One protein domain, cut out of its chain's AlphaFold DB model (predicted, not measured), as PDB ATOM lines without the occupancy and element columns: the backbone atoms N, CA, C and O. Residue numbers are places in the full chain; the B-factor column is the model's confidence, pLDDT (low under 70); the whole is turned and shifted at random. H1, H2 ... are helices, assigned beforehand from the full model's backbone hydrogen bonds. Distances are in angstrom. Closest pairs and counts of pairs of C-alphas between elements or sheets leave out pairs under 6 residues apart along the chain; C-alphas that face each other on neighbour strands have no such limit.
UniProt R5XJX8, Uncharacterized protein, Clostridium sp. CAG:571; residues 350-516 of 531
ATOM      1  N   TYR A 350      44.929  -5.387  30.979       95.75
ATOM      2  CA  TYR A 350      44.135  -6.244  30.096       95.75
ATOM      3  C   TYR A 350      44.522  -6.085  28.620       95.75
ATOM      4  O   TYR A 350      44.396  -7.046  27.878       95.75
ATOM      5  N   PHE A 351      45.072  -4.930  28.213       96.62
ATOM      6  CA  PHE A 351      45.607  -4.728  26.862       96.62
ATOM      7  C   PHE A 351      46.651  -5.796  26.517       96.62
ATOM      8  O   PHE A 351      46.465  -6.525  25.549       96.62
ATOM      9  N   TYR A 352      47.674  -5.986  27.358       95.94
ATOM     10  CA  TYR A 352      48.684  -7.026  27.140       95.94
ATOM     11  C   TYR A 352      48.090  -8.439  27.138       95.94
ATOM     12  O   TYR A 352      48.483  -9.268  26.319       95.94
ATOM     13  N   GLU A 353      47.152  -8.727  28.046       95.81
ATOM     14  CA  GLU A 353      46.512 -10.044  28.122       95.81
ATOM     15  C   GLU A 353      45.691 -10.349  26.858       95.81
ATOM     16  O   GLU A 353      45.815 -11.440  26.297       95.81
ATOM     17  N   ASP A 354      44.922  -9.377  26.365       97.00
ATOM     18  CA  ASP A 354      44.084  -9.496  25.172       97.00
ATOM     19  C   ASP A 354      44.920  -9.537  23.888       97.00
ATOM     20  O   ASP A 354      44.759 -10.457  23.087       97.00
ATOM     21  N   GLU A 355      45.859  -8.601  23.701       97.19
ATOM     22  CA  GLU A 355      46.783  -8.584  22.560       97.19
ATOM     23  C   GLU A 355      47.516  -9.917  22.422       97.19
ATOM     24  O   GLU A 355      47.582 -10.487  21.329       97.19
ATOM     25  N   LYS A 356      48.049 -10.432  23.536       95.81
ATOM     26  CA  LYS A 356      48.758 -11.709  23.582       95.81
ATOM     27  C   LYS A 356      47.829 -12.874  23.280       95.81
ATOM     28  O   LYS A 356      48.176 -13.694  22.438       95.81
ATOM     29  N   THR A 357      46.657 -12.936  23.910       96.88
ATOM     30  CA  THR A 357      45.703 -14.042  23.723       96.88
ATOM     31  C   THR A 357      45.176 -14.089  22.288       96.88
ATOM     32  O   THR A 357      45.131 -15.159  21.687       96.88
ATOM     33  N   LEU A 358      44.843 -12.942  21.689       97.94
ATOM     34  CA  LEU A 358      44.406 -12.863  20.291       97.94
ATOM     35  C   LEU A 358      45.542 -13.185  19.306       97.94
ATOM     36  O   LEU A 358      45.325 -13.890  18.321       97.94
ATOM     37  N   THR A 359      46.763 -12.720  19.590       97.81
ATOM     38  CA  THR A 359      47.968 -13.068  18.817       97.81
ATOM     39  C   THR A 359      48.222 -14.580  18.884       97.81
ATOM     40  O   THR A 359      48.401 -15.227  17.855       97.81
ATOM     41  N   GLU A 360      48.144 -15.186  20.070       97.25
ATOM     42  CA  GLU A 360      48.266 -16.634  20.268       97.25
ATOM     43  C   GLU A 360      47.134 -17.422  19.585       97.25
ATOM     44  O   GLU A 360      47.412 -18.465  19.002       97.25
ATOM     45  N   ILE A 361      45.898 -16.906  19.544       98.25
ATOM     46  CA  ILE A 361      44.793 -17.470  18.748       98.25
ATOM     47  C   ILE A 361      45.121 -17.452  17.247       98.25
ATOM     48  O   ILE A 361      44.997 -18.483  16.586       98.25
ATOM     49  N   ASN A 362      45.586 -16.325  16.698       98.06
ATOM     50  CA  ASN A 362      45.942 -16.225  15.276       98.06
ATOM     51  C   ASN A 362      47.041 -17.227  14.896       98.06
ATOM     52  O   ASN A 362      46.882 -17.998  13.948       98.06
ATOM     53  N   SER A 363      48.136 -17.265  15.660       97.69
ATOM     54  CA  SER A 363      49.281 -18.147  15.373       97.69
ATOM     55  C   SER A 363      48.997 -19.587  15.893       97.69
ATOM     56  O   SER A 363      49.815 -20.480  15.702       97.69
ATOM     57  N   LEU A 364      47.831 -19.880  16.487       97.31
ATOM     58  CA  LEU A 364      47.311 -21.246  16.673       97.31
ATOM     59  C   LEU A 364      46.504 -21.706  15.447       97.31
ATOM     60  O   LEU A 364      46.776 -22.774  14.906       97.31
ATOM     61  N   VAL A 365      45.571 -20.879  14.959       97.56
ATOM     62  CA  VAL A 365      44.751 -21.180  13.766       97.56
ATOM     63  C   VAL A 365      45.627 -21.416  12.529       97.56
ATOM     64  O   VAL A 365      45.353 -22.329  11.750       97.56
ATOM     65  N   SER A 366      46.724 -20.670  12.365       97.69
ATOM     66  CA  SER A 366      47.673 -20.899  11.262       97.69
ATOM     67  C   SER A 366      48.458 -22.216  11.356       97.69
ATOM     68  O   SER A 366      48.830 -22.754  10.316       97.69
ATOM     69  N   ILE A 367      48.661 -22.792  12.550       97.25
ATOM     70  CA  ILE A 367      49.207 -24.160  12.662       97.25
ATOM     71  C   ILE A 367      48.174 -25.171  12.149       97.25
ATOM     72  O   ILE A 367      48.526 -26.079  11.399       97.25
ATOM     73  N   CYS A 368      46.894 -24.993  12.490       96.38
ATOM     74  CA  CYS A 368      45.818 -25.861  12.002       96.38
ATOM     75  C   CYS A 368      45.713 -25.842  10.466       96.38
ATOM     76  O   CYS A 368      45.496 -26.893   9.863       96.38
ATOM     77  N   LYS A 369      45.941 -24.680   9.829       95.75
ATOM     78  CA  LYS A 369      46.092 -24.571   8.364       95.75
ATOM     79  C   LYS A 369      47.242 -25.424   7.853       95.75
ATOM     80  O   LYS A 369      47.008 -26.341   7.084       95.75
ATOM     81  N   VAL A 370      48.459 -25.213   8.352       95.75
ATOM     82  CA  VAL A 370      49.636 -25.975   7.904       95.75
ATOM     83  C   VAL A 370      49.461 -27.490   8.067       95.75
ATOM     84  O   VAL A 370      49.839 -28.239   7.167       95.75
ATOM     85  N   ILE A 371      48.829 -27.950   9.151       94.88
ATOM     86  CA  ILE A 371      48.507 -29.371   9.368       94.88
ATOM     87  C   ILE A 371      47.507 -29.898   8.321       94.88
ATOM     88  O   ILE A 371      47.696 -31.004   7.811       94.88
ATOM     89  N   LYS A 372      46.478 -29.111   7.976       93.19
ATOM     90  CA  LYS A 372      45.505 -29.431   6.917       93.19
ATOM     91  C   LYS A 372      46.150 -29.448   5.533       93.19
ATOM     92  O   LYS A 372      46.036 -30.435   4.813       93.19
ATOM     93  N   ASP A 373      46.818 -28.360   5.176       93.00
ATOM     94  CA  ASP A 373      47.257 -28.060   3.813       93.00
ATOM     95  C   ASP A 373      48.416 -28.975   3.374       93.00
ATOM     96  O   ASP A 373      48.570 -29.254   2.188       93.00
ATOM     97  N   ASN A 374      49.180 -29.518   4.333       92.94
ATOM     98  CA  ASN A 374      50.199 -30.550   4.100       92.94
ATOM     99  C   ASN A 374      49.674 -31.990   4.308       92.94
ATOM    100  O   ASN A 374      50.449 -32.943   4.243       92.94
ATOM    101  N   GLY A 375      48.374 -32.182   4.572       91.31
ATOM    102  CA  GLY A 375      47.751 -33.506   4.710       91.31
ATOM    103  C   GLY A 375      48.293 -34.350   5.871       91.31
ATOM    104  O   GLY A 375      48.353 -35.577   5.762       91.31
ATOM    105  N   LEU A 376      48.713 -33.704   6.967       91.56
ATOM    106  CA  LEU A 376      49.381 -34.355   8.106       91.56
ATOM    107  C   LEU A 376      48.417 -35.128   9.021       91.56
ATOM    108  O   LEU A 376      48.863 -35.873   9.888       91.56
ATOM    109  N   ILE A 377      47.109 -34.957   8.816       89.81
ATOM    110  CA  ILE A 377      46.033 -35.753   9.410       89.81
ATOM    111  C   ILE A 377      45.095 -36.147   8.269       89.81
ATOM    112  O   ILE A 377      44.506 -35.277   7.626       89.81
ATOM    113  N   LYS A 378      44.968 -37.450   8.014       82.12
ATOM    114  CA  LYS A 378      44.140 -38.045   6.954       82.12
ATOM    115  C   LYS A 378      42.903 -38.706   7.544       82.12
ATOM    116  O   LYS A 378      41.809 -38.536   7.014       82.12
ATOM    117  N   ASP A 379      43.062 -39.419   8.659       80.75
ATOM    118  CA  ASP A 379      41.945 -39.874   9.484       80.75
ATOM    119  C   ASP A 379      42.240 -39.737  10.990       80.75
ATOM    120  O   ASP A 379      43.292 -39.253  11.408       80.75
ATOM    121  N   SER A 380      41.272 -40.086  11.838       79.69
ATOM    122  CA  SER A 380      41.371 -39.846  13.281       79.69
ATOM    123  C   SER A 380      42.444 -40.681  13.999       79.69
ATOM    124  O   SER A 380      42.768 -40.374  15.147       79.69
ATOM    125  N   LYS A 381      43.033 -41.690  13.338       82.44
ATOM    126  CA  LYS A 381      44.169 -42.476  13.853       82.44
ATOM    127  C   LYS A 381      45.495 -41.718  13.827       82.44
ATOM    128  O   LYS A 381      46.361 -42.049  14.627       82.44
ATOM    129  N   ASP A 382      45.649 -40.710  12.967       86.00
ATOM    130  CA  ASP A 382      46.879 -39.901  12.899       86.00
ATOM    131  C   ASP A 382      46.993 -38.942  14.105       86.00
ATOM    132  O   ASP A 382      48.082 -38.513  14.490       86.00
ATOM    133  N   ILE A 383      45.856 -38.606  14.730       87.94
ATOM    134  CA  ILE A 383      45.753 -37.553  15.750       87.94
ATOM    135  C   ILE A 383      46.662 -37.799  16.973       87.94
ATOM    136  O   ILE A 383      47.362 -36.856  17.340       87.94
ATOM    137  N   PRO A 384      46.717 -38.988  17.616       86.06
ATOM    138  CA  PRO A 384      47.589 -39.221  18.774       86.06
ATOM    139  C   PRO A 384      49.062 -38.910  18.509       86.06
ATOM    140  O   PRO A 384      49.700 -38.245  19.323       86.06
ATOM    141  N   ASP A 385      49.584 -39.343  17.363       87.25
ATOM    142  CA  ASP A 385      51.010 -39.243  17.049       87.25
ATOM    143  C   ASP A 385      51.386 -37.824  16.582       87.25
ATOM    144  O   ASP A 385      52.511 -37.371  16.803       87.25
ATOM    145  N   VAL A 386      50.429 -37.063  16.032       89.94
ATOM    146  CA  VAL A 386      50.579 -35.613  15.816       89.94
ATOM    147  C   VAL A 386      50.487 -34.841  17.144       89.94
ATOM    148  O   VAL A 386      51.318 -33.966  17.388       89.94
ATOM    149  N   VAL A 387      49.559 -35.178  18.055       89.56
ATOM    150  CA  VAL A 387      49.484 -34.560  19.400       89.56
ATOM    151  C   VAL A 387      50.759 -34.814  20.203       89.56
ATOM    152  O   VAL A 387      51.247 -33.897  20.867       89.56
ATOM    153  N   GLU A 388      51.321 -36.021  20.155       87.38
ATOM    154  CA  GLU A 388      52.543 -36.362  20.892       87.38
ATOM    155  C   GLU A 388      53.742 -35.523  20.422       87.38
ATOM    156  O   GLU A 388      54.445 -34.934  21.246       87.38
ATOM    157  N   GLN A 389      53.904 -35.345  19.108       90.88
ATOM    158  CA  GLN A 389      54.932 -34.464  18.540       90.88
ATOM    159  C   GLN A 389      54.697 -32.987  18.895       90.88
ATOM    160  O   GLN A 389      55.621 -32.286  19.310       90.88
ATOM    161  N   LEU A 390      53.447 -32.517  18.826       91.25
ATOM    162  CA  LEU A 390      53.081 -31.144  19.191       91.25
ATOM    163  C   LEU A 390      53.180 -30.857  20.701       91.25
ATOM    164  O   LEU A 390      53.268 -29.686  21.086       91.25
ATOM    165  N   SER A 391      53.226 -31.884  21.560       85.00
ATOM    166  CA  SER A 391      53.216 -31.759  23.031       85.00
ATOM    167  C   SER A 391      54.454 -31.085  23.638       85.00
ATOM    168  O   SER A 391      54.442 -30.765  24.825       85.00
ATOM    169  N   ASN A 392      55.510 -30.832  22.857       84.19
ATOM    170  CA  ASN A 392      56.676 -30.040  23.278       84.19
ATOM    171  C   ASN A 392      56.880 -28.779  22.406       84.19
ATOM    172  O   ASN A 392      57.981 -28.238  22.345       84.19
ATOM    173  N   THR A 393      55.830 -28.314  21.719       90.38
ATOM    174  CA  THR A 393      55.870 -27.156  20.807       90.38
ATOM    175  C   THR A 393      54.987 -26.001  21.288       90.38
ATOM    176  O   THR A 393      54.137 -26.161  22.167       90.38
ATOM    177  N   VAL A 394      55.119 -24.845  20.631       92.12
ATOM    178  CA  VAL A 394      54.255 -23.668  20.829       92.12
ATOM    179  C   VAL A 394      52.756 -23.950  20.658       92.12
ATOM    180  O   VAL A 394      51.949 -23.233  21.243       92.12
ATOM    181  N   PHE A 395      52.361 -25.006  19.929       94.75
ATOM    182  CA  PHE A 395      50.959 -25.430  19.827       94.75
ATOM    183  C   PHE A 395      50.379 -25.763  21.208       94.75
ATOM    184  O   PHE A 395      49.357 -25.194  21.594       94.75
ATOM    185  N   LYS A 396      51.075 -26.601  21.995       92.44
ATOM    186  CA  LYS A 396      50.655 -26.963  23.356       92.44
ATOM    187  C   LYS A 396      50.494 -25.719  24.230       92.44
ATOM    188  O   LYS A 396      49.457 -25.539  24.861       92.44
ATOM    189  N   THR A 397      51.497 -24.842  24.234       92.88
ATOM    190  CA  THR A 397      51.505 -23.631  25.068       92.88
ATOM    191  C   THR A 397      50.394 -22.643  24.693       92.88
ATOM    192  O   THR A 397      49.875 -21.956  25.569       92.88
ATOM    193  N   ARG A 398      49.983 -22.574  23.418       95.12
ATOM    194  CA  ARG A 398      48.836 -21.750  22.990       95.12
ATOM    195  C   ARG A 398      47.496 -22.377  23.398       95.12
ATOM    196  O   ARG A 398      46.639 -21.657  23.898       95.12
ATOM    197  N   ILE A 399      47.339 -23.700  23.277       94.50
ATOM    198  CA  ILE A 399      46.160 -24.440  23.783       94.50
ATOM    199  C   ILE A 399      46.010 -24.278  25.307       94.50
ATOM    200  O   ILE A 399      44.907 -24.079  25.809       94.50
ATOM    201  N   GLU A 400      47.118 -24.316  26.044       92.75
ATOM    202  CA  GLU A 400      47.167 -24.058  27.487       92.75
ATOM    203  C   GLU A 400      46.741 -22.619  27.825       92.75
ATOM    204  O   GLU A 400      45.812 -22.410  28.605       92.75
ATOM    205  N   ARG A 401      47.360 -21.610  27.196       93.00
ATOM    206  CA  ARG A 401      47.076 -20.184  27.460       93.00
ATOM    207  C   ARG A 401      45.672 -19.738  27.050       93.00
ATOM    208  O   ARG A 401      45.158 -18.788  27.644       93.00
ATOM    209  N   LEU A 402      45.041 -20.435  26.103       94.00
ATOM    210  CA  LEU A 402      43.649 -20.219  25.708       94.00
ATOM    211  C   LEU A 402      42.674 -20.415  26.885       94.00
ATOM    212  O   LEU A 402      41.718 -19.651  27.008       94.00
ATOM    213  N   CYS A 403      42.941 -21.382  27.772       92.25
ATOM    214  CA  CYS A 403      42.077 -21.716  28.915       92.25
ATOM    215  C   CYS A 403      42.733 -21.502  30.296       92.25
ATOM    216  O   CYS A 403      42.124 -21.804  31.320       92.25
ATOM    217  N   LEU A 404      43.958 -20.971  30.349       90.81
ATOM    218  CA  LEU A 404      44.545 -20.378  31.557       90.81
ATOM    219  C   LEU A 404      43.659 -19.222  32.044       90.81
ATOM    220  O   LEU A 404      43.255 -18.405  31.216       90.81
ATOM    221  N   GLY A 405      43.394 -19.113  33.348       86.69
ATOM    222  CA  GLY A 405      42.547 -18.039  33.889       86.69
ATOM    223  C   GLY A 405      43.032 -16.616  33.548       86.69
ATOM    224  O   GLY A 405      44.222 -16.380  33.327       86.69
ATOM    225  N   SER A 406      42.105 -15.651  33.494       90.94
ATOM    226  CA  SER A 406      42.440 -14.219  33.391       90.94
ATOM    227  C   SER A 406      43.023 -13.681  34.701       90.94
ATOM    228  O   SER A 406      42.616 -14.083  35.794       90.94
ATOM    229  N   ASN A 407      43.925 -12.702  34.601       89.06
ATOM    230  CA  ASN A 407      44.416 -11.925  35.745       89.06
ATOM    231  C   ASN A 407      43.397 -10.880  36.252       89.06
ATOM    232  O   ASN A 407      43.660 -10.176  37.232       89.06
ATOM    233  N   PHE A 408      42.244 -10.752  35.589       91.81
ATOM    234  CA  PHE A 408      41.210  -9.755  35.862       91.81
ATOM    235  C   PHE A 408      39.868 -10.424  36.164       91.81
ATOM    236  O   PHE A 408      39.564 -11.508  35.669       91.81
ATOM    237  N   LYS A 409      39.044  -9.782  36.997       90.00
ATOM    238  CA  LYS A 409      37.696 -10.280  37.300       90.00
ATOM    239  C   LYS A 409      36.733  -9.930  36.164       90.00
ATOM    240  O   LYS A 409      36.797  -8.824  35.627       90.00
ATOM    241  N   ASN A 410      35.784 -10.821  35.882       89.88
ATOM    242  CA  ASN A 410      34.669 -10.545  34.977       89.88
ATOM    243  C   ASN A 410      33.949  -9.241  35.381       89.88
ATOM    244  O   ASN A 410      33.673  -9.015  36.561       89.88
ATOM    245  N   GLY A 411      33.723  -8.353  34.412       90.06
ATOM    246  CA  GLY A 411      33.161  -7.014  34.604       90.06
ATOM    247  C   GLY A 411      34.133  -5.939  35.117       90.06
ATOM    248  O   GLY A 411      33.764  -4.767  35.123       90.06
ATOM    249  N   GLN A 412      35.374  -6.269  35.506       92.25
ATOM    250  CA  GLN A 412      36.346  -5.288  36.031       92.25
ATOM    251  C   GLN A 412      36.751  -4.229  34.992       92.25
ATOM    252  O   GLN A 412      37.015  -3.079  35.344       92.25
ATOM    253  N   TYR A 413      36.803  -4.622  33.717       93.00
ATOM    254  CA  TYR A 413      37.074  -3.753  32.574       93.00
ATOM    255  C   TYR A 413      36.127  -4.159  31.433       93.00
ATOM    256  O   TYR A 413      36.321  -5.242  30.882       93.00
ATOM    257  N   PRO A 414      35.110  -3.358  31.058       92.50
ATOM    258  CA  PRO A 414      34.114  -3.750  30.046       92.50
ATOM    259  C   PRO A 414      34.711  -4.117  28.677       92.50
ATOM    260  O   PRO A 414      34.228  -5.035  28.005       92.50
ATOM    261  N   ASP A 415      35.794  -3.429  28.306       92.00
ATOM    262  CA  ASP A 415      36.507  -3.602  27.038       92.00
ATOM    263  C   ASP A 415      37.365  -4.873  26.992       92.00
ATOM    264  O   ASP A 415      37.706  -5.328  25.904       92.00
ATOM    265  N   ALA A 416      37.716  -5.453  28.149       95.50
ATOM    266  CA  ALA A 416      38.587  -6.622  28.198       95.50
ATOM    267  C   ALA A 416      37.942  -7.816  27.478       95.50
ATOM    268  O   ALA A 416      36.733  -8.068  27.593       95.50
ATOM    269  N   ILE A 417      38.750  -8.563  26.739       96.12
ATOM    270  CA  ILE A 417      38.292  -9.693  25.936       96.12
ATOM    271  C   ILE A 417      38.429 -10.968  26.763       96.12
ATOM    272  O   ILE A 417      37.415 -11.601  27.065       96.12
ATOM    273  N   LYS A 418      39.641 -11.297  27.221       94.62
ATOM    274  CA  LYS A 418      39.888 -12.458  28.084       94.62
ATOM    275  C   LYS A 418      39.305 -12.271  29.483       94.62
ATOM    276  O   LYS A 418      38.633 -13.166  29.983       94.62
ATOM    277  N   GLY A 419      39.449 -11.079  30.063       93.00
ATOM    278  CA  GLY A 419      38.865 -10.741  31.369       93.00
ATOM    279  C   GLY A 419      37.337 -10.845  31.447       93.00
ATOM    280  O   GLY A 419      36.802 -10.892  32.546       93.00
ATOM    281  N   ASN A 420      36.636 -10.912  30.308       94.50
ATOM    282  CA  ASN A 420      35.189 -11.144  30.225       94.50
ATOM    283  C   ASN A 420      34.839 -12.423  29.427       94.50
ATOM    284  O   ASN A 420      33.733 -12.521  28.896       94.50
ATOM    285  N   HIS A 421      35.766 -13.383  29.314       92.88
ATOM    286  CA  HIS A 421      35.589 -14.702  28.676       92.88
ATOM    287  C   HIS A 421      35.251 -14.701  27.162       92.88
ATOM    288  O   HIS A 421      34.843 -15.720  26.606       92.88
ATOM    289  N   LYS A 422      35.437 -13.574  26.457       95.69
ATOM    290  CA  LYS A 422      35.049 -13.380  25.040       95.69
ATOM    291  C   LYS A 422      36.045 -13.985  24.034       95.69
ATOM    292  O   LYS A 422      35.723 -14.144  22.857       95.69
ATOM    293  N   HIS A 423      37.270 -14.298  24.456       96.88
ATOM    294  CA  HIS A 423      38.351 -14.774  23.575       96.88
ATOM    295  C   HIS A 423      38.086 -16.169  22.995       96.88
ATOM    296  O   HIS A 423      38.487 -16.432  21.862       96.88
ATOM    297  N   LEU A 424      37.382 -17.042  23.724       96.88
ATOM    298  CA  LEU A 424      36.990 -18.362  23.218       96.88
ATOM    299  C   LEU A 424      36.037 -18.263  22.024       96.88
ATOM    300  O   LEU A 424      36.209 -18.990  21.050       96.88
ATOM    301  N   ASP A 425      35.088 -17.330  22.046       96.94
ATOM    302  CA  ASP A 425      34.147 -17.148  20.937       96.94
ATOM    303  C   ASP A 425      34.856 -16.608  19.685       96.94
ATOM    304  O   ASP A 425      34.566 -17.043  18.568       96.94
ATOM    305  N   ILE A 426      35.868 -15.750  19.865       97.88
ATOM    306  CA  ILE A 426      36.757 -15.293  18.785       97.88
ATOM    307  C   ILE A 426      37.600 -16.455  18.231       97.88
ATOM    308  O   ILE A 426      37.758 -16.569  17.015       97.88
ATOM    309  N   PHE A 427      38.111 -17.344  19.090       98.06
ATOM    310  CA  PHE A 427      38.821 -18.554  18.664       98.06
ATOM    311  C   PHE A 427      37.917 -19.497  17.856       98.06
ATOM    312  O   PHE A 427      38.296 -19.900  16.757       98.06
ATOM    313  N   PHE A 428      36.713 -19.811  18.347       97.44
ATOM    314  CA  PHE A 428      35.773 -20.682  17.633       97.44
ATOM    315  C   PHE A 428      35.342 -20.082  16.289       97.44
ATOM    316  O   PHE A 428      35.282 -20.810  15.299       97.44
ATOM    317  N   SER A 429      35.121 -18.764  16.235       97.38
ATOM    318  CA  SER A 429      34.800 -18.043  14.994       97.38
ATOM    319  C   SER A 429      35.944 -18.148  13.983       97.38
ATOM    320  O   SER A 429      35.736 -18.647  12.880       97.38
ATOM    321  N   LYS A 430      37.183 -17.815  14.379       96.94
ATOM    322  CA  LYS A 430      38.372 -17.929  13.512       96.94
ATOM    323  C   LYS A 430      38.656 -19.373  13.073       96.94
ATOM    324  O   LYS A 430      39.127 -19.588  11.959       96.94
ATOM    325  N   MET A 431      38.358 -20.378  13.897       96.69
ATOM    326  CA  MET A 431      38.434 -21.787  13.489       96.69
ATOM    327  C   MET A 431      37.392 -22.099  12.398       96.69
ATOM    328  O   MET A 431      37.756 -22.575  11.318       96.69
ATOM    329  N   GLN A 432      36.122 -21.739  12.617       94.94
ATOM    330  CA  GLN A 432      35.019 -21.983  11.680       94.94
ATOM    331  C   GLN A 432      35.179 -21.219  10.350       94.94
ATOM    332  O   GLN A 432      34.945 -21.786   9.280       94.94
ATOM    333  N   GLU A 433      35.650 -19.968  10.392       94.81
ATOM    334  CA  GLU A 433      36.019 -19.152   9.222       94.81
ATOM    335  C   GLU A 433      36.988 -19.891   8.292       94.81
ATOM    336  O   GLU A 433      36.843 -19.837   7.070       94.81
ATOM    337  N   ASN A 434      37.934 -20.639   8.865       93.44
ATOM    338  CA  ASN A 434      38.949 -21.403   8.140       93.44
ATOM    339  C   ASN A 434      38.545 -22.877   7.903       93.44
ATOM    340  O   ASN A 434      39.340 -23.678   7.413       93.44
ATOM    341  N   GLY A 435      37.281 -23.227   8.173       92.44
ATOM    342  CA  GLY A 435      36.688 -24.539   7.898       92.44
ATOM    343  C   GLY A 435      36.885 -25.592   8.992       92.44
ATOM    344  O   GLY A 435      36.535 -26.751   8.766       92.44
ATOM    345  N   PHE A 436      37.422 -25.211  10.153       93.25
ATOM    346  CA  PHE A 436      37.633 -26.080  11.311       93.25
ATOM    347  C   PHE A 436      36.442 -25.965  12.273       93.25
ATOM    348  O   PHE A 436      36.352 -25.036  13.075       93.25
ATOM    349  N   GLU A 437      35.482 -26.882  12.169       90.75
ATOM    350  CA  GLU A 437      34.230 -26.810  12.930       90.75
ATOM    351  C   GLU A 437      34.295 -27.668  14.205       90.75
ATOM    352  O   GLU A 437      34.383 -28.894  14.147       90.75
ATOM    353  N   LEU A 438      34.246 -27.011  15.370       91.56
ATOM    354  CA  LEU A 438      34.105 -27.663  16.676       91.56
ATOM    355  C   LEU A 438      32.613 -27.787  17.031       91.56
ATOM    356  O   LEU A 438      31.829 -26.873  16.767       91.56
ATOM    357  N   SER A 439      32.223 -28.885  17.684       90.88
ATOM    358  CA  SER A 439      30.857 -29.079  18.187       90.88
ATOM    359  C   SER A 439      30.554 -28.187  19.396       90.88
ATOM    360  O   SER A 439      31.454 -27.784  20.136       90.88
ATOM    361  N   ASP A 440      29.275 -27.910  19.653       91.38
ATOM    362  CA  ASP A 440      28.871 -27.099  20.810       91.38
ATOM    363  C   ASP A 440      29.111 -27.809  22.152       91.38
ATOM    364  O   ASP A 440      29.404 -27.154  23.155       91.38
ATOM    365  N   ASN A 441      29.114 -29.147  22.156       91.56
ATOM    366  CA  ASN A 441      29.615 -29.971  23.258       91.56
ATOM    367  C   ASN A 441      31.080 -29.627  23.585       91.56
ATOM    368  O   ASN A 441      31.412 -29.327  24.733       91.56
ATOM    369  N   TYR A 442      31.959 -29.609  22.576       91.88
ATOM    370  CA  TYR A 442      33.367 -29.256  22.760       91.88
ATOM    371  C   TYR A 442      33.558 -27.785  23.147       91.88
ATOM    372  O   TYR A 442      34.296 -27.513  24.093       91.88
ATOM    373  N   LYS A 443      32.838 -26.840  22.521       94.12
ATOM    374  CA  LYS A 443      32.848 -25.418  22.933       94.12
ATOM    375  C   LYS A 443      32.440 -25.257  24.402       94.12
ATOM    376  O   LYS A 443      33.047 -24.476  25.130       94.12
ATOM    377  N   THR A 444      31.452 -26.028  24.859       92.31
ATOM    378  CA  THR A 444      31.000 -26.042  26.261       92.31
ATOM    379  C   THR A 444      32.081 -26.564  27.207       92.31
ATOM    380  O   THR A 444      32.311 -25.956  28.250       92.31
ATOM    381  N   ILE A 445      32.795 -27.636  26.846       90.62
ATOM    382  CA  ILE A 445      33.903 -28.162  27.663       90.62
ATOM    383  C   ILE A 445      35.065 -27.156  27.727       90.62
ATOM    384  O   ILE A 445      35.566 -26.891  28.816       90.62
ATOM    385  N   PHE A 446      35.445 -26.527  26.608       93.25
ATOM    386  CA  PHE A 446      36.467 -25.466  26.588       93.25
ATOM    387  C   PHE A 446      36.091 -24.299  27.517       93.25
ATOM    388  O   PHE A 446      36.903 -23.903  28.352       93.25
ATOM    389  N   ARG A 447      34.846 -23.795  27.438       92.19
ATOM    390  CA  ARG A 447      34.350 -22.727  28.327       92.19
ATOM    391  C   ARG A 447      34.364 -23.140  29.805       92.19
ATOM    392  O   ARG A 447      34.747 -22.336  30.642       92.19
ATOM    393  N   ARG A 448      34.025 -24.394  30.143       90.12
ATOM    394  CA  ARG A 448      34.134 -24.911  31.525       90.12
ATOM    395  C   ARG A 448      35.580 -24.924  32.033       90.12
ATOM    396  O   ARG A 448      35.819 -24.528  33.170       90.12
ATOM    397  N   ILE A 449      36.535 -25.371  31.211       90.56
ATOM    398  CA  ILE A 449      37.964 -25.394  31.575       90.56
ATOM    399  C   ILE A 449      38.475 -23.965  31.799       90.56
ATOM    400  O   ILE A 449      39.156 -23.713  32.786       90.56
ATOM    401  N   GLU A 450      38.118 -23.031  30.919       91.81
ATOM    402  CA  GLU A 450      38.537 -21.627  30.994       91.81
ATOM    403  C   GLU A 450      37.940 -20.886  32.201       91.81
ATOM    404  O   GLU A 450      38.678 -20.230  32.932       91.81
ATOM    405  N   GLN A 451      36.646 -21.067  32.488       87.44
ATOM    406  CA  GLN A 451      35.982 -20.474  33.659       87.44
ATOM    407  C   GLN A 451      36.573 -20.962  34.992       87.44
ATOM    408  O   GLN A 451      36.629 -20.206  35.964       87.44
ATOM    409  N   ILE A 452      37.023 -22.219  35.046       85.75
ATOM    410  CA  ILE A 452      37.736 -22.777  36.204       85.75
ATOM    411  C   ILE A 452      39.210 -22.334  36.208       85.75
ATOM    412  O   ILE A 452      39.803 -22.198  37.278       85.75
ATOM    413  N   GLY A 453      39.793 -22.057  35.044       86.94
ATOM    414  CA  GLY A 453      41.232 -21.944  34.833       86.94
ATOM    415  C   GLY A 453      41.868 -23.330  34.712       86.94
ATOM    416  O   GLY A 453      41.725 -24.181  35.597       86.94
ATOM    417  N   ILE A 454      42.575 -23.578  33.608       87.50
ATOM    418  CA  ILE A 454      43.179 -24.883  33.283       87.50
ATOM    419  C   ILE A 454      44.138 -25.392  34.368       87.50
ATOM    420  O   ILE A 454      44.259 -26.598  34.591       87.50
ATOM    421  N   GLU A 455      44.787 -24.480  35.090       84.50
ATOM    422  CA  GLU A 455      45.694 -24.754  36.202       84.50
ATOM    423  C   GLU A 455      44.979 -25.338  37.439       84.50
ATOM    424  O   GLU A 455      45.602 -26.028  38.248       84.50
ATOM    425  N   ARG A 456      43.656 -25.139  37.533       84.94
ATOM    426  CA  ARG A 456      42.748 -25.678  38.561       84.94
ATOM    427  C   ARG A 456      41.785 -26.742  38.014       84.94
ATOM    428  O   ARG A 456      40.791 -27.052  38.670       84.94
ATOM    429  N   ALA A 457      42.051 -27.296  36.828       78.62
ATOM    430  CA  ALA A 457      41.157 -28.255  36.180       78.62
ATOM    431  C   ALA A 457      40.800 -29.447  37.109       78.62
ATOM    432  O   ALA A 457      41.703 -30.083  37.670       78.62
ATOM    433  N   PRO A 458      39.503 -29.778  37.276       75.25
ATOM    434  CA  PRO A 458      39.069 -30.961  38.014       75.25
ATOM    435  C   PRO A 458      39.391 -32.246  37.237       75.25
ATOM    436  O   PRO A 458      39.953 -32.206  36.141       75.25
ATOM    437  N   ASP A 459      39.024 -33.402  37.797       77.75
ATOM    438  CA  ASP A 459      39.119 -34.665  37.063       77.75
ATOM    439  C   ASP A 459      38.349 -34.591  35.732       77.75
ATOM    440  O   ASP A 459      37.282 -33.976  35.632       77.75
ATOM    441  N   PHE A 460      38.883 -35.241  34.698       71.94
ATOM    442  CA  PHE A 460      38.350 -35.130  33.343       71.94
ATOM    443  C   PHE A 460      36.888 -35.603  33.226       71.94
ATOM    444  O   PHE A 460      36.117 -35.028  32.455       71.94
ATOM    445  N   ASN A 461      36.465 -36.579  34.038       74.69
ATOM    446  CA  ASN A 461      35.079 -37.052  34.045       74.69
ATOM    447  C   ASN A 461      34.102 -35.978  34.564       74.69
ATOM    448  O   ASN A 461      32.949 -35.938  34.137       74.69
ATOM    449  N   GLN A 462      34.566 -35.068  35.429       78.56
ATOM    450  CA  GLN A 462      33.777 -33.936  35.930       78.56
ATOM    451  C   GLN A 462      33.635 -32.840  34.860       78.56
ATOM    452  O   GLN A 462      32.557 -32.269  34.701       78.56
ATOM    453  N   LEU A 463      34.679 -32.593  34.053       77.19
ATOM    454  CA  LEU A 463      34.624 -31.635  32.936       77.19
ATOM    455  C   LEU A 463      33.552 -32.002  31.899       77.19
ATOM    456  O   LEU A 463      32.832 -31.118  31.424       77.19
ATOM    457  N   ILE A 464      33.417 -33.292  31.576       78.06
ATOM    458  CA  ILE A 464      32.428 -33.811  30.614       78.06
ATOM    459  C   ILE A 464      31.059 -34.133  31.241       78.06
ATOM    460  O   ILE A 464      30.127 -34.499  30.524       78.06
ATOM    461  N   GLN A 465      30.894 -33.990  32.562       82.00
ATOM    462  CA  GLN A 465      29.660 -34.374  33.254       82.00
ATOM    463  C   GLN A 465      28.450 -33.576  32.734       82.00
ATOM    464  O   GLN A 465      28.466 -32.342  32.673       82.00
ATOM    465  N   GLY A 466      27.391 -34.283  32.335       79.19
ATOM    466  CA  GLY A 466      26.186 -33.675  31.759       79.19
ATOM    467  C   GLY A 466      26.336 -33.151  30.322       79.19
ATOM    468  O   GLY A 466      25.432 -32.473  29.846       79.19
ATOM    469  N   VAL A 467      27.440 -33.445  29.623       83.94
ATOM    470  CA  VAL A 467      27.593 -33.160  28.185       83.94
ATOM    471  C   VAL A 467      27.166 -34.398  27.390       83.94
ATOM    472  O   VAL A 467      27.759 -35.466  27.537       83.94
ATOM    473  N   ASN A 468      26.129 -34.281  26.555       84.56
ATOM    474  CA  ASN A 468      25.599 -35.415  25.794       84.56
ATOM    475  C   ASN A 468      26.381 -35.618  24.486       84.56
ATOM    476  O   ASN A 468      26.032 -35.076  23.435       84.56
ATOM    477  N   LEU A 469      27.476 -36.373  24.575       83.94
ATOM    478  CA  LEU A 469      28.392 -36.626  23.464       83.94
ATOM    479  C   LEU A 469      27.814 -37.630  22.455       83.94
ATOM    480  O   LEU A 469      27.382 -38.725  22.818       83.94
ATOM    481  N   SER A 470      27.883 -37.280  21.172       82.56
ATOM    482  CA  SER A 470      27.562 -38.165  20.047       82.56
ATOM    483  C   SER A 470      28.584 -39.301  19.890       82.56
ATOM    484  O   SER A 470      29.710 -39.220  20.382       82.56
ATOM    485  N   GLU A 471      28.244 -40.356  19.144       79.94
ATOM    486  CA  GLU A 471      29.138 -41.511  18.937       79.94
ATOM    487  C   GLU A 471      30.504 -41.146  18.339       79.94
ATOM    488  O   GLU A 471      31.517 -41.756  18.678       79.94
ATOM    489  N   ASN A 472      30.579 -40.123  17.485       77.88
ATOM    490  CA  ASN A 472      31.865 -39.666  16.957       77.88
ATOM    491  C   ASN A 472      32.683 -38.903  18.009       77.88
ATOM    492  O   ASN A 472      33.905 -39.009  18.026       77.88
ATOM    493  N   GLU A 473      32.037 -38.201  18.939       82.75
ATOM    494  CA  GLU A 473      32.726 -37.539  20.051       82.75
ATOM    495  C   GLU A 473      33.172 -38.542  21.129       82.75
ATOM    496  O   GLU A 473      34.264 -38.400  21.679       82.75
ATOM    497  N   LYS A 474      32.396 -39.612  21.361       80.69
ATOM    498  CA  LYS A 474      32.804 -40.762  22.190       80.69
ATOM    499  C   LYS A 474      34.025 -41.483  21.610       80.69
ATOM    500  O   LYS A 474      34.932 -41.830  22.362       80.69
ATOM    501  N   LYS A 475      34.106 -41.658  20.282       77.75
ATOM    502  CA  LYS A 475      35.312 -42.201  19.618       77.75
ATOM    503  C   LYS A 475      36.541 -41.321  19.860       77.75
ATOM    504  O   LYS A 475      37.601 -41.853  20.168       77.75
ATOM    505  N   VAL A 476      36.399 -39.996  19.797       76.06
ATOM    506  CA  VAL A 476      37.485 -39.051  20.117       76.06
ATOM    507  C   VAL A 476      37.901 -39.130  21.591       76.06
ATOM    508  O   VAL A 476      39.096 -39.100  21.879       76.06
ATOM    509  N   LEU A 477      36.963 -39.334  22.526       76.50
ATOM    510  CA  LEU A 477      37.319 -39.662  23.915       76.50
ATOM    511  C   LEU A 477      38.063 -41.000  24.039       76.50
ATOM    512  O   LEU A 477      38.995 -41.101  24.830       76.50
ATOM    513  N   GLY A 478      37.709 -42.011  23.243       70.00
ATOM    514  CA  GLY A 478      38.464 -43.267  23.157       70.00
ATOM    515  C   GLY A 478      39.901 -43.061  22.663       70.00
ATOM    516  O   GLY A 478      40.837 -43.602  23.248       70.00
ATOM    517  N   ILE A 479      40.090 -42.223  21.640       67.75
ATOM    518  CA  ILE A 479      41.408 -41.829  21.111       67.75
ATOM    519  C   ILE A 479      42.231 -41.108  22.191       67.75
ATOM    520  O   ILE A 479      43.391 -41.453  22.411       67.75
ATOM    521  N   PHE A 480      41.623 -40.166  22.918       74.94
ATOM    522  CA  PHE A 480      42.243 -39.490  24.060       74.94
ATOM    523  C   PHE A 480      42.643 -40.478  25.170       74.94
ATOM    524  O   PHE A 480      43.805 -40.505  25.567       74.94
ATOM    525  N   ASN A 481      41.730 -41.346  25.614       71.06
ATOM    526  CA  ASN A 481      41.994 -42.339  26.662       71.06
ATOM    527  C   ASN A 481      43.111 -43.329  26.275       71.06
ATOM    528  O   ASN A 481      43.924 -43.688  27.125       71.06
ATOM    529  N   ASN A 482      43.202 -43.715  24.998       63.66
ATOM    530  CA  ASN A 482      44.287 -44.555  24.477       63.66
ATOM    531  C   ASN A 482      45.639 -43.823  24.397       63.66
ATOM    532  O   ASN A 482      46.683 -44.464  24.480       63.66
ATOM    533  N   ALA A 483      45.649 -42.494  24.262       60.56
ATOM    534  CA  ALA A 483      46.878 -41.718  24.411       60.56
ATOM    535  C   ALA A 483      47.331 -41.672  25.884       60.56
ATOM    536  O   ALA A 483      48.524 -41.753  26.161       60.56
ATOM    537  N   LEU A 484      46.400 -41.605  26.846       63.53
ATOM    538  CA  LEU A 484      46.728 -41.541  28.280       63.53
ATOM    539  C   LEU A 484      47.380 -42.817  28.849       63.53
ATOM    540  O   LEU A 484      47.991 -42.746  29.915       63.53
ATOM    541  N   SER A 485      47.249 -43.968  28.181       60.53
ATOM    542  CA  SER A 485      47.767 -45.262  28.651       60.53
ATOM    543  C   SER A 485      49.180 -45.612  28.153       60.53
ATOM    544  O   SER A 485      49.740 -46.620  28.588       60.53
ATOM    545  N   ARG A 486      49.798 -44.785  27.293       59.31
ATOM    546  CA  ARG A 486      51.200 -44.953  26.861       59.31
ATOM    547  C   ARG A 486      52.172 -44.710  28.044       59.31
ATOM    548  O   ARG A 486      52.032 -43.704  28.741       59.31
ATOM    549  N   PRO A 487      53.176 -45.575  28.304       47.41
ATOM    550  CA  PRO A 487      54.148 -45.350  29.381       47.41
ATOM    551  C   PRO A 487      54.929 -44.033  29.232       47.41
ATOM    552  O   PRO A 487      55.255 -43.613  28.128       47.41
ATOM    553  N   GLY A 488      55.247 -43.376  30.353       53.75
ATOM    554  CA  GLY A 488      56.022 -42.122  30.376       53.75
ATOM    555  C   GLY A 488      55.233 -40.832  30.088       53.75
ATOM    556  O   GLY A 488      55.806 -39.746  30.147       53.75
ATOM    557  N   PHE A 489      53.920 -40.909  29.833       51.66
ATOM    558  CA  PHE A 489      53.102 -39.781  29.347       51.66
ATOM    559  C   PHE A 489      52.873 -38.596  30.302       51.66
ATOM    560  O   PHE A 489      52.301 -37.583  29.882       51.66
ATOM    561  N   ILE A 490      53.279 -38.712  31.570       55.00
ATOM    562  CA  ILE A 490      53.134 -37.687  32.612       55.00
ATOM    563  C   ILE A 490      54.471 -37.586  33.351       55.00
ATOM    564  O   ILE A 490      54.926 -38.567  33.940       55.00
ATOM    565  N   LYS A 491      55.098 -36.405  33.348       55.12
ATOM    566  CA  LYS A 491      56.317 -36.160  34.133       55.12
ATOM    567  C   LYS A 491      55.950 -35.942  35.614       55.12
ATOM    568  O   LYS A 491      54.943 -35.279  35.878       55.12
ATOM    569  N   PRO A 492      56.743 -36.445  36.580       49.50
ATOM    570  CA  PRO A 492      56.540 -36.147  37.997       49.50
ATOM    571  C   PRO A 492      56.489 -34.635  38.269       49.50
ATOM    572  O   PRO A 492      57.246 -33.873  37.673       49.50
ATOM    573  N   GLY A 493      55.602 -34.207  39.171       56.28
ATOM    574  CA  GLY A 493      55.471 -32.805  39.596       56.28
ATOM    575  C   GLY A 493      54.542 -31.912  38.756       56.28
ATOM    576  O   GLY A 493      54.346 -30.759  39.123       56.28
ATOM    577  N   ILE A 494      53.939 -32.411  37.671       62.16
ATOM    578  CA  ILE A 494      52.959 -31.658  36.859       62.16
ATOM    579  C   ILE A 494      51.525 -31.913  37.363       62.16
ATOM    580  O   ILE A 494      51.198 -33.039  37.743       62.16
ATOM    581  N   ASN A 495      50.639 -30.902  37.319       72.56
ATOM    582  CA  ASN A 495      49.202 -31.121  37.536       72.56
ATOM    583  C   ASN A 495      48.640 -32.023  36.420       72.56
ATOM    584  O   ASN A 495      48.431 -31.596  35.281       72.56
ATOM    585  N   LYS A 496      48.383 -33.283  36.780       78.06
ATOM    586  CA  LYS A 496      47.864 -34.336  35.901       78.06
ATOM    587  C   LYS A 496      46.573 -33.927  35.183       78.06
ATOM    588  O   LYS A 496      46.431 -34.218  33.999       78.06
ATOM    589  N   ASN A 497      45.673 -33.217  35.863       80.94
ATOM    590  CA  ASN A 497      44.389 -32.805  35.295       80.94
ATOM    591  C   ASN A 497      44.562 -31.700  34.245       80.94
ATOM    592  O   ASN A 497      43.924 -31.746  33.197       80.94
ATOM    593  N   SER A 498      45.466 -30.745  34.487       83.06
ATOM    594  CA  SER A 498      45.816 -29.706  33.510       83.06
ATOM    595  C   SER A 498      46.436 -30.321  32.255       83.06
ATOM    596  O   SER A 498      45.995 -30.024  31.150       83.06
ATOM    597  N   GLU A 499      47.394 -31.244  32.405       84.06
ATOM    598  CA  GLU A 499      48.007 -31.954  31.270       84.06
ATOM    599  C   GLU A 499      46.964 -32.742  30.458       84.06
ATOM    600  O   GLU A 499      46.984 -32.730  29.226       84.06
ATOM    601  N   TYR A 500      46.014 -33.389  31.141       82.94
ATOM    602  CA  TYR A 500      44.887 -34.089  30.522       82.94
ATOM    603  C   TYR A 500      43.950 -33.129  29.772       82.94
ATOM    604  O   TYR A 500      43.598 -33.407  28.627       82.94
ATOM    605  N   ALA A 501      43.602 -31.978  30.355       86.50
ATOM    606  CA  ALA A 501      42.795 -30.953  29.693       86.50
ATOM    607  C   ALA A 501      43.493 -30.399  28.435       86.50
ATOM    608  O   ALA A 501      42.873 -30.332  27.374       86.50
ATOM    609  N   ILE A 502      44.792 -30.081  28.511       89.06
ATOM    610  CA  ILE A 502      45.590 -29.616  27.362       89.06
ATOM    611  C   ILE A 502      45.609 -30.673  26.246       89.06
ATOM    612  O   ILE A 502      45.391 -30.340  25.077       89.06
ATOM    613  N   LYS A 503      45.840 -31.950  26.585       86.75
ATOM    614  CA  LYS A 503      45.858 -33.051  25.607       86.75
ATOM    615  C   LYS A 503      44.482 -33.295  24.982       86.75
ATOM    616  O   LYS A 503      44.408 -33.434  23.766       86.75
ATOM    617  N   PHE A 504      43.395 -33.259  25.756       88.38
ATOM    618  CA  PHE A 504      42.030 -33.354  25.222       88.38
ATOM    619  C   PHE A 504      41.713 -32.207  24.251       88.38
ATOM    620  O   PHE A 504      41.263 -32.452  23.135       88.38
ATOM    621  N   MET A 505      41.997 -30.959  24.637       91.81
ATOM    622  CA  MET A 505      41.754 -29.798  23.776       91.81
ATOM    623  C   MET A 505      42.607 -29.843  22.501       91.81
ATOM    624  O   MET A 505      42.112 -29.507  21.428       91.81
ATOM    625  N   SER A 506      43.845 -30.337  22.592       93.00
ATOM    626  CA  SER A 506      44.706 -30.596  21.427       93.00
ATOM    627  C   SER A 506      44.084 -31.630  20.481       93.00
ATOM    628  O   SER A 506      43.960 -31.367  19.289       93.00
ATOM    629  N   VAL A 507      43.626 -32.771  21.013       91.12
ATOM    630  CA  VAL A 507      42.926 -33.816  20.243       91.12
ATOM    631  C   VAL A 507      41.670 -33.256  19.559       91.12
ATOM    632  O   VAL A 507      41.473 -33.511  18.377       91.12
ATOM    633  N   VAL A 508      40.855 -32.456  20.255       91.69
ATOM    634  CA  VAL A 508      39.639 -31.824  19.701       91.69
ATOM    635  C   VAL A 508      39.952 -30.839  18.570       91.69
ATOM    636  O   VAL A 508      39.280 -30.843  17.538       91.69
ATOM    637  N   VAL A 509      40.976 -29.998  18.739       94.12
ATOM    638  CA  VAL A 509      41.390 -29.039  17.704       94.12
ATOM    639  C   VAL A 509      41.851 -29.770  16.443       94.12
ATOM    640  O   VAL A 509      41.452 -29.390  15.345       94.12
ATOM    641  N   LEU A 510      42.607 -30.858  16.584       92.19
ATOM    642  CA  LEU A 510      43.074 -31.662  15.452       92.19
ATOM    643  C   LEU A 510      41.979 -32.554  14.834       92.19
ATOM    644  O   LEU A 510      41.953 -32.743  13.620       92.19
ATOM    645  N   ASP A 511      41.016 -33.041  15.618       89.88
ATOM    646  CA  ASP A 511      39.808 -33.717  15.117       89.88
ATOM    647  C   ASP A 511      38.954 -32.785  14.238       89.88
ATOM    648  O   ASP A 511      38.463 -33.199  13.188       89.88
ATOM    649  N   SER A 512      38.875 -31.491  14.570       90.94
ATOM    650  CA  SER A 512      38.214 -30.506  13.698       90.94
ATOM    651  C   SER A 512      38.918 -30.307  12.341       90.94
ATOM    652  O   SER A 512      38.282 -29.847  11.394       90.94
ATOM    653  N   ILE A 513      40.195 -30.706  12.210       90.69
ATOM    654  CA  ILE A 513      40.930 -30.726  10.933       90.69
ATOM    655  C   ILE A 513      40.520 -31.938  10.093       90.69
ATOM    656  O   ILE A 513      40.184 -31.760   8.921       90.69
ATOM    657  N   SER A 514      40.470 -33.144  10.673       82.62
ATOM    658  CA  SER A 514      40.060 -34.363   9.944       82.62
ATOM    659  C   SER A 514      38.602 -34.308   9.467       82.62
ATOM    660  O   SER A 514      38.254 -34.886   8.439       82.62
ATOM    661  N   ARG A 515      37.752 -33.553  10.175       79.75
ATOM    662  CA  ARG A 515      36.360 -33.254   9.791       79.75
ATOM    663  C   ARG A 515      36.214 -32.026   8.888       79.75
ATOM    664  O   ARG A 515      35.105 -31.743   8.431       79.75
ATOM    665  N   SER A 516      37.287 -31.267   8.657       78.12
ATOM    666  CA  SER A 516      37.201 -29.997   7.937       78.12
ATOM    667  C   SER A 516      36.835 -30.235   6.473       78.12
ATOM    668  O   SER A 516      37.545 -30.906   5.725       78.12
TER     669      SER A 516
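AT A GLANCE: This is residues 350 to 516 of the 531 residues of an uncharacterized protein of Clostridium sp. CAG:571 (UniProt R5XJX8). The longest helix, H1, runs along one side of a compact, all-helix body; H8 passes through the middle, and H2, H3, H7 and the last part of H1 pack on it, mostly at crossed angles. H4 and H5 form a helical hairpin on one side of the body, H4 packing on H1 and H5 on H3, while the unnamed stretch 404 to 422 loops out at the end where H1 begins. The printed part has 167 residues with eight named helices, H1 to H8 in chain order, and no named strand. The radius of gyration of the C-alphas is 15.4 A, and the outline is rounded, spanning 43 by 35 by 31 A.

HOW THE PARTS SIT: H1, residues 350 to 373, touches H4, residues 423 to 433, with its residues 354 to 365 alone, at a shallow tilt of 27 degrees, the same way; the closest C-alphas, of Ile 361 and Phe 427, are 6.1 A apart. With residues 357 to 367 alone H1 touches H3, residues 394 to 403, at a steep tilt of 49 degrees, opposite ways; the closest C-alphas are Glu 360 and Arg 398, 5.8 A. The hub is H8, residues 496 to 514, touching six helices. Its residues 509 to 514 alone touch residues 368 to 372 of H1, closest at C-alphas 372 and 513, 6.2 A. H3 touches residues 502 to 506 of H8 alone, only just about perpendicular at 71 degrees, with C-alphas 400 and 502 closest at 5.8 A. H7, residues 471 to 484, touches H8 at a steep tilt of 48 degrees, opposite ways; C-alphas 480 and 504 are closest, 6.2 A. H2, residues 383 to 390, touches residues 503 to 511 of H8 alone, closest at C-alphas 383 and 510, 6.5 A. H5, residues 440 to 452, and H6, residues 460 to 463, only just touch H8, each with 3 pairs of C-alphas within 8 A, closest at 446 and 505, 7.4 A, and at 460 and 497, 6.8 A. H4 and H8 are apart. Every O i to N i+4 pair is within hydrogen-bond range in H2, H4, H5 and H7; it is 19 of 20 in H1, 5 of 6 in H3 and 14 of 15 in H8, and H6 is too short for such a pair.

IN THESE COORDINATES: H1 begins at C-alpha 350, (44.135, -6.244, 30.096), and is 34.3 A long. H8 is 27.1 A long and ends at C-alpha 514, (40.060, -34.363, 9.944). H7 measures 19.9 A and H5 18.3 A.

THE WHOLE: The C-alphas farthest apart, of Pro 414 and Pro 487, are 46.2 A apart. The printed part has no cut. The links H3 to H4 and H7 to H8 are long. Mean pLDDT of the printed part is 86.7; residue 479 and residues 482 to 494 are under 70.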